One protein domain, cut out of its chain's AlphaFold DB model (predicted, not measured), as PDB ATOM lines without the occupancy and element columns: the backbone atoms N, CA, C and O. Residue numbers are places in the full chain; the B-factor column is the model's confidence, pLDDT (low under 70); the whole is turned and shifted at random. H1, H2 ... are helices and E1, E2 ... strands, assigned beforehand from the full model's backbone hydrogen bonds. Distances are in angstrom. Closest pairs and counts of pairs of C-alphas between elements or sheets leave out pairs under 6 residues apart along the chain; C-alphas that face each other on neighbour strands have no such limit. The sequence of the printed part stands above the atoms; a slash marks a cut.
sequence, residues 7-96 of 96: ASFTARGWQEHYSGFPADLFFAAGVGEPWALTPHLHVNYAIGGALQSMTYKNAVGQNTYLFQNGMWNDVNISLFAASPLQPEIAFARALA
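AT A GLANCE: This is residues 7 to 96 of the 96 residues of an uncharacterized protein of Ascidiaceihabitans donghaensis (UniProt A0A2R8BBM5). A twisted sheet of five strands, E1 to E5 in a row, has helix H3 over one face, running along E4, and little H2 over edge strand E5 on that same face; four-residue H1 only grazes the sheet. The 90 printed residues hold three named helices and five named strands in the order H1 E1 E2 E3 E4 E5 H2 H3, class mixed. The sheet is antiparallel, a meander, each strand the neighbour of the one before. The whole is compact and rounded, radius of gyration of the C-alphas 12.3 A, spans 32 by 30 by 23 A.

IN THESE COORDINATES: H1, residues 7 to 10, begins at C-alpha 7 (263.135, 161.843, 157.753). E1 is residues 15 to 18, E2 23 to 27, E3 40 to 45 with 16.2 A, E4 51 to 57 with 17.3 A, and E5 63 to 68. H2 is residues 74 to 78; H3, residues 86 to 95, spans 14.3 A and ends at C-alpha 95 (272.707, 167.666, 164.317).

HOW THE PARTS SIT: The sheet is only just strongly twisted, its C-alphas up to 4.3 A off the best plane. Hairpin E1 and E2 has N 15 and O 27 within hydrogen-bond range at 2.8 A; E2 and E3, N 24 and O 43 at 2.9 A; E3 and E4, N 42 and O 55 at 2.8 A; E4 and E5, N 66 and O 54 at 2.8 A. H3 has a height over the sheet of 9.9 A. H2 has a height of 7.4 A; its closest C-alphas to E5 are Ile 77 and Leu 66, 5.9 A. In H2 and H3 every O i to N i+4 pair is within range; H1 is too short for one.

THE WHOLE: The farthest C-alphas, Gly 32 and Gly 70, are 32.8 A apart. The printed part has no cut. The link E2 to E3, residues 28 to 39, is long. Mean pLDDT of the printed part is 79.4; residues 18 to 23 and 28 to 34 are among those under 70.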
ATOM      1  N   ALA A   7     263.874 162.570 156.718       69.69
ATOM      2  CA  ALA A   7     263.135 161.843 157.753       69.69
ATOM      3  C   ALA A   7     263.137 162.553 159.122       69.69
ATOM      4  O   ALA A   7     262.196 162.431 159.906       69.69
ATOM      5  N   SER A   8     264.186 163.322 159.416       73.25
ATOM      6  CA  SER A   8     264.333 164.080 160.655       73.25
ATOM      7  C   SER A   8     263.329 165.235 160.770       73.25
ATOM      8  O   SER A   8     262.875 165.548 161.871       73.25
ATOM      9  N   PHE A   9     262.956 165.851 159.645       74.25
ATOM     10  CA  PHE A   9     261.970 166.932 159.599       74.25
ATOM     11  C   PHE A   9     260.540 166.391 159.499       74.25
ATOM     12  O   PHE A   9     259.651 166.881 160.202       74.25
ATOM     13  N   THR A  10     260.310 165.341 158.707       73.75
ATOM     14  CA  THR A  10     258.970 164.742 158.562       73.75
ATOM     15  C   THR A  10     258.453 164.125 159.862       73.75
ATOM     16  O   THR A  10     257.279 164.298 160.194       73.75
ATOM     17  N   ALA A  11     259.329 163.540 160.687       76.88
ATOM     18  CA  ALA A  11     258.986 163.078 162.038       76.88
ATOM     19  C   ALA A  11     258.480 164.197 162.976       76.88
ATOM     20  O   ALA A  11     257.855 163.915 163.999       76.88
ATOM     21  N   ARG A  12     258.738 165.466 162.639       76.31
ATOM     22  CA  ARG A  12     258.316 166.653 163.400       76.31
ATOM     23  C   ARG A  12     257.107 167.358 162.776       76.31
ATOM     24  O   ARG A  12     256.779 168.468 163.182       76.31
ATOM     25  N   GLY A  13     256.449 166.725 161.802       73.19
ATOM     26  CA  GLY A  13     255.246 167.251 161.154       73.19
ATOM     27  C   GLY A  13     255.514 168.178 159.968       73.19
ATOM     28  O   GLY A  13     254.581 168.811 159.480       73.19
ATOM     29  N   TRP A  14     256.756 168.265 159.486       79.38
ATOM     30  CA  TRP A  14     257.055 168.985 158.253       79.38
ATOM     31  C   TRP A  14     256.729 168.120 157.038       79.38
ATOM     32  O   TRP A  14     257.045 166.934 157.006       79.38
ATOM     33  N   GLN A  15     256.109 168.707 156.025       77.44
ATOM     34  CA  GLN A  15     255.850 168.018 154.771       77.44
ATOM     35  C   GLN A  15     257.026 168.242 153.821       77.44
ATOM     36  O   GLN A  15     257.356 169.381 153.492       77.44
ATOM     37  N   GLU A  16     257.650 167.154 153.381       76.88
ATOM     38  CA  GLU A  16     258.618 167.157 152.288       76.88
ATOM     39  C   GLU A  16     257.848 167.129 150.964       76.88
ATOM     40  O   GLU A  16     256.989 166.267 150.774       76.88
ATOM     41  N   HIS A  17     258.100 168.087 150.070       70.44
ATOM     42  CA  HIS A  17     257.327 168.181 148.822       70.44
ATOM     43  C   HIS A  17     258.159 168.026 147.542       70.44
ATOM     44  O   HIS A  17     257.594 167.821 146.468       70.44
ATOM     45  N   TYR A  18     259.488 168.085 147.612       66.50
ATOM     46  CA  TYR A  18     260.321 167.899 146.425       66.50
ATOM     47  C   TYR A  18     261.688 167.334 146.806       66.50
ATOM     48  O   TYR A  18     262.475 168.038 147.431       66.50
ATOM     49  N   SER A  19     261.961 166.091 146.392       57.06
ATOM     50  CA  SER A  19     263.297 165.488 146.407       57.06
ATOM     51  C   SER A  19     263.829 165.512 144.969       57.06
ATOM     52  O   SER A  19     263.561 164.615 144.163       57.06
ATOM     53  N   GLY A  20     264.492 166.603 144.588       52.28
ATOM     54  CA  GLY A  20     264.843 166.825 143.185       52.28
ATOM     55  C   GLY A  20     265.798 167.985 142.938       52.28
ATOM     56  O   GLY A  20     265.472 168.852 142.143       52.28
ATOM     57  N   PHE A  21     266.970 167.952 143.584       51.66
ATOM     58  CA  PHE A  21     268.183 168.749 143.311       51.66
ATOM     59  C   PHE A  21     268.102 170.297 143.431       51.66
ATOM     60  O   PHE A  21     267.313 170.932 142.735       51.66
ATOM     61  N   PRO A  22     269.019 170.966 144.171       57.44
ATOM     62  CA  PRO A  22     269.957 170.449 145.177       57.44
ATOM     63  C   PRO A  22     269.381 170.413 146.611       57.44
ATOM     64  O   PRO A  22     270.032 169.858 147.493       57.44
ATOM     65  N   ALA A  23     268.185 170.973 146.844       59.84
ATOM     66  CA  ALA A  23     267.593 171.119 148.176       59.84
ATOM     67  C   ALA A  23     266.304 170.310 148.323       59.84
ATOM     68  O   ALA A  23     265.460 170.339 147.425       59.84
ATOM     69  N   ASP A  24     266.118 169.704 149.490       75.25
ATOM     70  CA  ASP A  24     264.814 169.218 149.923       75.25
ATOM     71  C   ASP A  24     264.009 170.397 150.491       75.25
ATOM     72  O   ASP A  24     264.525 171.243 151.237       75.25
ATOM     73  N   LEU A  25     262.739 170.482 150.089       77.38
ATOM     74  CA  LEU A  25     261.825 171.548 150.498       77.38
ATOM     75  C   LEU A  25     260.921 171.058 151.631       77.38
ATOM     76  O   LEU A  25     260.111 170.151 151.419       77.38
ATOM     77  N   PHE A  26     261.018 171.699 152.798       78.44
ATOM     78  CA  PHE A  26     260.196 171.382 153.966       78.44
ATOM     79  C   PHE A  26     259.196 172.496 154.248       78.44
ATOM     80  O   PHE A  26     259.572 173.651 154.477       78.44
ATOM     81  N   PHE A  27     257.922 172.124 154.302       76.38
ATOM     82  CA  PHE A  27     256.793 173.002 154.595       76.38
ATOM     83  C   PHE A  27     256.213 172.686 155.974       76.38
ATOM     84  O   PHE A  27     256.186 171.525 156.383       76.38
ATOM     85  N   ALA A  28     255.713 173.700 156.681       68.62
ATOM     86  CA  ALA A  28     254.879 173.459 157.856       68.62
ATOM     87  C   ALA A  28     253.618 172.670 157.435       68.62
ATOM     88  O   ALA A  28     253.160 172.806 156.300       68.62
ATOM     89  N   ALA A  29     253.072 171.823 158.309       63.41
ATOM     90  CA  ALA A  29     251.918 170.979 157.983       63.41
ATOM     91  C   ALA A  29     250.726 171.772 157.400       63.41
ATOM     92  O   ALA A  29     250.415 172.871 157.859       63.41
ATOM     93  N   GLY A  30     250.006 171.174 156.441       61.84
ATOM     94  CA  GLY A  30     248.735 171.707 155.929       61.84
ATOM     95  C   GLY A  30     248.857 172.754 154.816       61.84
ATOM     96  O   GLY A  30     247.907 173.492 154.562       61.84
ATOM     97  N   VAL A  31     250.007 172.832 154.147       65.00
ATOM     98  CA  VAL A  31     250.226 173.756 153.029       65.00
ATOM     99  C   VAL A  31     249.643 173.183 151.733       65.00
ATOM    100  O   VAL A  31     250.050 172.117 151.280       65.00
ATOM    101  N   GLY A  32     248.713 173.917 151.117       61.91
ATOM    102  CA  GLY A  32     248.213 173.643 149.766       61.91
ATOM    103  C   GLY A  32     249.067 174.298 148.672       61.91
ATOM    104  O   GLY A  32     249.829 175.230 148.931       61.91
ATOM    105  N   GLU A  33     248.930 173.818 147.436       60.25
ATOM    106  CA  GLU A  33     249.492 174.471 146.245       60.25
ATOM    107  C   GLU A  33     248.967 175.916 146.064       60.25
ATOM    108  O   GLU A  33     247.813 176.183 146.412       60.25
ATOM    109  N   PRO A  34     249.750 176.848 145.470       64.50
ATOM    110  CA  PRO A  34     251.091 176.663 144.905       64.50
ATOM    111  C   PRO A  34     252.228 176.923 145.913       64.50
ATOM    112  O   PRO A  34     252.392 178.022 146.446       64.50
ATOM    113  N   TRP A  35     253.107 175.934 146.088       70.38
ATOM    114  CA  TRP A  35     254.165 175.928 147.113       70.38
ATOM    115  C   TRP A  35     255.230 177.017 146.956       70.38
ATOM    116  O   TRP A  35     255.883 177.398 147.925       70.38
ATOM    117  N   ALA A  36     255.419 177.535 145.739       64.38
ATOM    118  CA  ALA A  36     256.442 178.538 145.443       64.38
ATOM    119  C   ALA A  36     256.260 179.846 146.233       64.38
ATOM    120  O   ALA A  36     257.242 180.577 146.412       64.38
ATOM    121  N   LEU A  37     255.027 180.117 146.675       68.69
ATOM    122  CA  LEU A  37     254.622 181.305 147.428       68.69
ATOM    123  C   LEU A  37     254.499 181.040 148.934       68.69
ATOM    124  O   LEU A  37     254.435 181.984 149.721       68.69
ATOM    125  N   THR A  38     254.485 179.775 149.349       79.75
ATOM    126  CA  THR A  38     254.412 179.427 150.764       79.75
ATOM    127  C   THR A  38     255.793 179.547 151.388       79.75
ATOM    128  O   THR A  38     256.759 179.072 150.792       79.75
ATOM    129  N   PRO A  39     255.933 180.124 152.588       84.00
ATOM    130  CA  PRO A  39     257.193 180.067 153.303       84.00
ATOM    131  C   PRO A  39     257.644 178.632 153.612       84.00
ATOM    132  O   PRO A  39     256.835 177.807 154.037       84.00
ATOM    133  N   HIS A  40     258.925 178.331 153.402       84.50
ATOM    134  CA  HIS A  40     259.473 176.983 153.583       84.50
ATOM    135  C   HIS A  40     260.982 176.987 153.814       84.50
ATOM    136  O   HIS A  40     261.673 177.971 153.534       84.50
ATOM    137  N   LEU A  41     261.491 175.870 154.328       86.56
ATOM    138  CA  LEU A  41     262.920 175.625 154.483       86.56
ATOM    139  C   LEU A  41     263.470 174.924 153.238       86.56
ATOM    140  O   LEU A  41     262.900 173.945 152.762       86.56
ATOM    141  N   HIS A  42     264.596 175.422 152.734       87.38
ATOM    142  CA  HIS A  42     265.468 174.728 151.791       87.38
ATOM    143  C   HIS A  42     266.589 174.105 152.592       87.38
ATOM    144  O   HIS A  42     267.348 174.830 153.245       87.38
ATOM    145  N   VAL A  43     266.709 172.787 152.534       84.44
ATOM    146  CA  VAL A  43     267.790 172.082 153.214       84.44
ATOM    147  C   VAL A  43     268.568 171.294 152.174       84.44
ATOM    148  O   VAL A  43     268.021 170.430 151.498       84.44
ATOM    149  N   ASN A  44     269.841 171.641 152.006       82.81
ATOM    150  CA  ASN A  44     270.750 170.978 151.079       82.81
ATOM    151  C   ASN A  44     271.721 170.102 151.864       82.81
ATOM    152  O   ASN A  44     272.309 170.561 152.851       82.81
ATOM    153  N   TYR A  45     271.966 168.893 151.368       77.81
ATOM    154  CA  TYR A  45     272.857 167.925 151.999       77.81
ATOM    155  C   TYR A  45     273.997 167.514 151.064       77.81
ATOM    156  O   TYR A  45     273.831 167.405 149.852       77.81
ATOM    157  N   ALA A  46     275.167 167.251 151.641       75.94
ATOM    158  CA  ALA A  46     276.286 166.635 150.950       75.94
ATOM    159  C   ALA A  46     276.042 165.137 150.766       75.94
ATOM    160  O   ALA A  46     275.277 164.509 151.504       75.94
ATOM    161  N   ILE A  47     276.801 164.536 149.851       69.19
ATOM    162  CA  ILE A  47     276.959 163.082 149.789       69.19
ATOM    163  C   ILE A  47     277.441 162.603 151.169       69.19
ATOM    164  O   ILE A  47     278.492 163.030 151.644       69.19
ATOM    165  N   GLY A  48     276.643 161.757 151.830       67.69
ATOM    166  CA  GLY A  48     276.874 161.315 153.213       67.69
ATOM    167  C   GLY A  48     275.975 161.971 154.271       67.69
ATOM    168  O   GLY A  48     276.096 161.630 155.445       67.69
ATOM    169  N   GLY A  49     275.063 162.869 153.878       71.62
ATOM    170  CA  GLY A  49     274.013 163.412 154.751       71.62
ATOM    171  C   GLY A  49     274.447 164.567 155.657       71.62
ATOM    172  O   GLY A  49     273.718 164.938 156.573       71.62
ATOM    173  N   ALA A  50     275.626 165.147 155.421       77.69
ATOM    174  CA  ALA A  50     276.050 166.361 156.111       77.69
ATOM    175  C   ALA A  50     275.283 167.576 155.572       77.69
ATOM    176  O   ALA A  50     275.131 167.719 154.360       77.69
ATOM    177  N   LEU A  51     274.837 168.474 156.449       82.12
ATOM    178  CA  LEU A  51     274.202 169.724 156.035       82.12
ATOM    179  C   LEU A  51     275.202 170.583 155.233       82.12
ATOM    180  O   LEU A  51     276.310 170.839 155.698       82.12
ATOM    181  N   GLN A  52     274.825 171.036 154.032       86.06
ATOM    182  CA  GLN A  52     275.620 171.964 153.207       86.06
ATOM    183  C   GLN A  52     275.106 173.396 153.290       86.06
ATOM    184  O   GLN A  52     275.888 174.343 153.399       86.06
ATOM    185  N   SER A  53     273.787 173.561 153.218       88.44
ATOM    186  CA  SER A  53     273.140 174.851 153.426       88.44
ATOM    187  C   SER A  53     271.716 174.681 153.933       88.44
ATOM    188  O   SER A  53     271.042 173.699 153.624       88.44
ATOM    189  N   MET A  54     271.270 175.664 154.707       89.38
ATOM    190  CA  MET A  54     269.895 175.788 155.168       89.38
ATOM    191  C   MET A  54     269.442 177.222 154.932       89.38
ATOM    192  O   MET A  54     270.089 178.161 155.407       89.38
ATOM    193  N   THR A  55     268.330 177.385 154.228       91.19
ATOM    194  CA  THR A  55     267.779 178.690 153.858       91.19
ATOM    195  C   THR A  55     266.287 178.708 154.148       91.19
ATOM    196  O   THR A  55     265.600 177.719 153.916       91.19
ATOM    197  N   TYR A  56     265.764 179.826 154.635       90.06
ATOM    198  CA  TYR A  56     264.322 180.043 154.735       90.06
ATOM    199  C   TYR A  56     263.849 180.953 153.605       90.06
ATOM    200  O   TYR A  56     264.362 182.067 153.464       90.06
ATOM    201  N   LYS A  57     262.861 180.500 152.831       88.38
ATOM    202  CA  LYS A  57     262.145 181.335 151.866       88.38
ATOM    203  C   LYS A  57     260.903 181.911 152.534       88.38
ATOM    204  O   LYS A  57     260.100 181.157 153.072       88.38
ATOM    205  N   ASN A  58     260.728 183.230 152.497       86.50
ATOM    206  CA  ASN A  58     259.542 183.892 153.047       86.50
ATOM    207  C   ASN A  58     258.409 184.036 152.003       86.50
ATOM    208  O   ASN A  58     258.571 183.705 150.829       86.50
ATOM    209  N   ALA A  59     257.263 184.577 152.430       82.75
ATOM    210  CA  ALA A  59     256.069 184.736 151.587       82.75
ATOM    211  C   ALA A  59     256.253 185.715 150.410       82.75
ATOM    212  O   ALA A  59     255.491 185.673 149.450       82.75
ATOM    213  N   VAL A  60     257.262 186.593 150.466       85.12
ATOM    214  CA  VAL A  60     257.602 187.525 149.374       85.12
ATOM    215  C   VAL A  60     258.714 186.983 148.467       85.12
ATOM    216  O   VAL A  60     259.201 187.682 147.584       85.12
ATOM    217  N   GLY A  61     259.122 185.730 148.673       82.50
ATOM    218  CA  GLY A  61     260.091 185.032 147.837       82.50
ATOM    219  C   GLY A  61     261.560 185.300 148.162       82.50
ATOM    220  O   GLY A  61     262.426 184.841 147.418       82.50
ATOM    221  N   GLN A  62     261.861 186.002 149.256       87.88
ATOM    222  CA  GLN A  62     263.234 186.246 149.695       87.88
ATOM    223  C   GLN A  62     263.787 185.048 150.462       87.88
ATOM    224  O   GLN A  62     263.094 184.453 151.286       87.88
ATOM    225  N   ASN A  63     265.060 184.752 150.212       89.69
ATOM    226  CA  ASN A  63     265.813 183.667 150.825       89.69
ATOM    227  C   ASN A  63     266.760 184.210 151.901       89.69
ATOM    228  O   ASN A  63     267.594 185.072 151.619       89.69
ATOM    229  N   THR A  64     266.674 183.674 153.115       92.69
ATOM    230  CA  THR A  64     267.563 184.005 154.234       92.69
ATOM    231  C   THR A  64     268.413 182.793 154.595       92.69
ATOM    232  O   THR A  64     267.880 181.772 155.021       92.69
ATOM    233  N   TYR A  65     269.734 182.904 154.441       92.75
ATOM    234  CA  TYR A  65     270.671 181.837 154.801       92.75
ATOM    235  C   TYR A  65     270.809 181.714 156.318       92.75
ATOM    236  O   TYR A  65     271.162 182.680 156.994       92.75
ATOM    237  N   LEU A  66     270.570 180.515 156.838       93.19
ATOM    238  CA  LEU A  66     270.702 180.160 158.253       93.19
ATOM    239  C   LEU A  66     271.994 179.375 158.499       93.19
ATOM    240  O   LEU A  66     272.648 179.566 159.522       93.19
ATOM    241  N   PHE A  67     272.386 178.549 157.530       92.12
ATOM    242  CA  PHE A  67     273.636 177.798 157.521       92.12
ATOM    243  C   PHE A  67     274.215 177.769 156.106       92.12
ATOM    244  O   PHE A  67     273.478 177.554 155.139       92.12
ATOM    245  N   GLN A  68     275.524 177.975 155.976       90.88
ATOM    246  CA  GLN A  68     276.248 177.880 154.708       90.88
ATOM    247  C   GLN A  68     277.740 177.654 154.974       90.88
ATOM    248  O   GLN A  68     278.291 178.217 155.919       90.88
ATOM    249  N   ASN A  69     278.415 176.876 154.123       85.00
ATOM    250  CA  ASN A  69     279.873 176.685 154.170       85.00
ATOM    251  C   ASN A  69     280.385 176.220 155.550       85.00
ATOM    252  O   ASN A  69     281.426 176.679 156.016       85.00
ATOM    253  N   GLY A  70     279.640 175.336 156.223       87.00
ATOM    254  CA  GLY A  70     280.028 174.813 157.536       87.00
ATOM    255  C   GLY A  70     279.769 175.758 158.714       87.00
ATOM    256  O   GLY A  70     280.167 175.438 159.829       87.00
ATOM    257  N   MET A  71     279.126 176.911 158.498       90.62
ATOM    258  CA  MET A  71     278.909 177.923 159.535       90.62
ATOM    259  C   MET A  71     277.436 178.316 159.663       90.62
ATOM    260  O   MET A  71     276.723 178.484 158.672       90.62
ATOM    261  N   TRP A  72     277.003 178.517 160.907       92.69
ATOM    262  CA  TRP A  72     275.698 179.083 161.241       92.69
ATOM    263  C   TRP A  72     275.745 180.610 161.182       92.69
ATOM    264  O   TRP A  72     276.675 181.233 161.692       92.69
ATOM    265  N   ASN A  73     274.732 181.222 160.575       94.81
ATOM    266  CA  ASN A  73     274.595 182.672 160.532       94.81
ATOM    267  C   ASN A  73     273.737 183.145 161.713       94.81
ATOM    268  O   ASN A  73     272.524 183.312 161.583       94.81
ATOM    269  N   ASP A  74     274.365 183.354 162.872       93.25
ATOM    270  CA  ASP A  74     273.658 183.723 164.107       93.25
ATOM    271  C   ASP A  74     272.887 185.051 163.992       93.25
ATOM    272  O   ASP A  74     271.822 185.193 164.595       93.25
ATOM    273  N   VAL A  75     273.357 185.994 163.162       95.00
ATOM    274  CA  VAL A  75     272.635 187.247 162.879       95.00
ATOM    275  C   VAL A  75     271.292 186.936 162.226       95.00
ATOM    276  O   VAL A  75     270.254 187.355 162.735       95.00
ATOM    277  N   ASN A  76     271.287 186.144 161.155       94.25
ATOM    278  CA  ASN A  76     270.050 185.764 160.479       94.25
ATOM    279  C   ASN A  76     269.160 184.888 161.365       94.25
ATOM    280  O   ASN A  76     267.949 185.085 161.384       94.25
ATOM    281  N   ILE A  77     269.736 183.962 162.135       92.44
ATOM    282  CA  ILE A  77     268.985 183.101 163.063       92.44
ATOM    283  C   ILE A  77     268.280 183.929 164.142       92.44
ATOM    284  O   ILE A  77     267.145 183.614 164.506       92.44
ATOM    285  N   SER A  78     268.911 185.000 164.632       92.69
ATOM    286  CA  SER A  78     268.315 185.872 165.649       92.69
ATOM    287  C   SER A  78     267.014 186.534 165.179       92.69
ATOM    288  O   SER A  78     266.110 186.746 165.988       92.69
ATOM    289  N   LEU A  79     266.853 186.745 163.865       90.38
ATOM    290  CA  LEU A  79     265.615 187.261 163.267       90.38
ATOM    291  C   LEU A  79     264.430 186.301 163.456       90.38
ATOM    292  O   LEU A  79     263.277 186.719 163.387       90.38
ATOM    293  N   PHE A  80     264.706 185.023 163.722       88.06
ATOM    294  CA  PHE A  80     263.712 183.972 163.917       88.06
ATOM    295  C   PHE A  80     263.529 183.586 165.388       88.06
ATOM    296  O   PHE A  80     262.859 182.596 165.660       88.06
ATOM    297  N   ALA A  81     264.069 184.340 166.354       87.12
ATOM    298  CA  ALA A  81     264.004 183.981 167.778       87.12
ATOM    299  C   ALA A  81     262.574 183.734 168.307       87.12
ATOM    300  O   ALA A  81     262.383 182.859 169.145       87.12
ATOM    301  N   ALA A  82     261.578 184.459 167.786       84.88
ATOM    302  CA  ALA A  82     260.158 184.284 168.114       84.88
ATOM    303  C   ALA A  82     259.358 183.553 167.013       84.88
ATOM    304  O   ALA A  82     258.130 183.514 167.055       84.88
ATOM    305  N   SER A  83     260.038 183.015 165.997       84.00
ATOM    306  CA  SER A  83     259.408 182.330 164.867       84.00
ATOM    307  C   SER A  83     259.062 180.884 165.228       84.00
ATOM    308  O   SER A  83     259.843 180.231 165.928       84.00
ATOM    309  N   PRO A  84     257.977 180.317 164.667       78.81
ATOM    310  CA  PRO A  84     257.712 178.880 164.741       78.81
ATOM    311  C   PRO A  84     258.815 178.013 164.113       78.81
ATOM    312  O   PRO A  84     258.771 176.810 164.297       78.81
ATOM    313  N   LEU A  85     259.787 178.603 163.401       80.50
ATOM    314  CA  LEU A  85     260.959 177.915 162.836       80.50
ATOM    315  C   LEU A  85     262.081 177.651 163.843       80.50
ATOM    316  O   LEU A  85     263.025 176.922 163.540       80.50
ATOM    317  N   GLN A  86     262.072 178.322 164.997       85.75
ATOM    318  CA  GLN A  86     263.206 178.256 165.913       85.75
ATOM    319  C   GLN A  86     263.471 176.838 166.469       85.75
ATOM    320  O   GLN A  86     264.635 176.442 166.558       85.75
ATOM    321  N   PRO A  87     262.454 176.015 166.787       83.38
ATOM    322  CA  PRO A  87     262.681 174.620 167.167       83.38
ATOM    323  C   PRO A  87     263.423 173.799 166.100       83.38
ATOM    324  O   PRO A  87     264.212 172.917 166.441       83.38
ATOM    325  N   GLU A  88     263.196 174.077 164.820       81.69
ATOM    326  CA  GLU A  88     263.781 173.386 163.668       81.69
ATOM    327  C   GLU A  88     265.211 173.834 163.416       81.69
ATOM    328  O   GLU A  88     266.076 173.006 163.136       81.69
ATOM    329  N   ILE A  89     265.471 175.131 163.558       85.75
ATOM    330  CA  ILE A  89     266.826 175.677 163.488       85.75
ATOM    331  C   ILE A  89     267.669 175.095 164.626       85.75
ATOM    332  O   ILE A  89     268.770 174.604 164.384       85.75
ATOM    333  N   ALA A  90     267.150 175.083 165.858       86.19
ATOM    334  CA  ALA A  90     267.832 174.484 167.006       86.19
ATOM    335  C   ALA A  90     268.082 172.979 166.813       86.19
ATOM    336  O   ALA A  90     269.161 172.478 167.133       86.19
ATOM    337  N   PHE A  91     267.106 172.265 166.252       83.38
ATOM    338  CA  PHE A  91     267.238 170.852 165.916       83.38
ATOM    339  C   PHE A  91     268.330 170.601 164.869       83.38
ATOM    340  O   PHE A  91     269.210 169.772 165.092       83.38
ATOM    341  N   ALA A  92     268.315 171.345 163.761       81.25
ATOM    342  CA  ALA A  92     269.328 171.234 162.720       81.25
ATOM    343  C   ALA A  92     270.731 171.585 163.252       81.25
ATOM    344  O   ALA A  92     271.691 170.896 162.917       81.25
ATOM    345  N   ARG A  93     270.851 172.581 164.145       84.50
ATOM    346  CA  ARG A  93     272.104 172.933 164.846       84.50
ATOM    347  C   ARG A  93     272.654 171.810 165.709       84.50
ATOM    348  O   ARG A  93     273.855 171.592 165.699       84.50
ATOM    349  N   ALA A  94     271.798 171.119 166.459       81.19
ATOM    350  CA  ALA A  94     272.221 170.008 167.312       81.19
ATOM    351  C   ALA A  94     272.728 168.801 166.504       81.19
ATOM    352  O   ALA A  94     273.382 167.916 167.058       81.19
ATOM    353  N   LEU A  95     272.393 168.761 165.213       72.50
ATOM    354  CA  LEU A  95     272.707 167.666 164.317       72.50
ATOM    355  C   LEU A  95     273.760 167.994 163.238       72.50
ATOM    356  O   LEU A  95     274.123 167.102 162.477       72.50
ATOM    357  N   ALA A  96     274.245 169.230 163.153       68.12
ATOM    358  CA  ALA A  96     275.321 169.629 162.243       68.12
ATOM    359  C   ALA A  96     276.669 169.612 162.975       68.12
ATOM    360  O   ALA A  96     277.652 169.119 162.377       68.12
TER     361      ALA A  96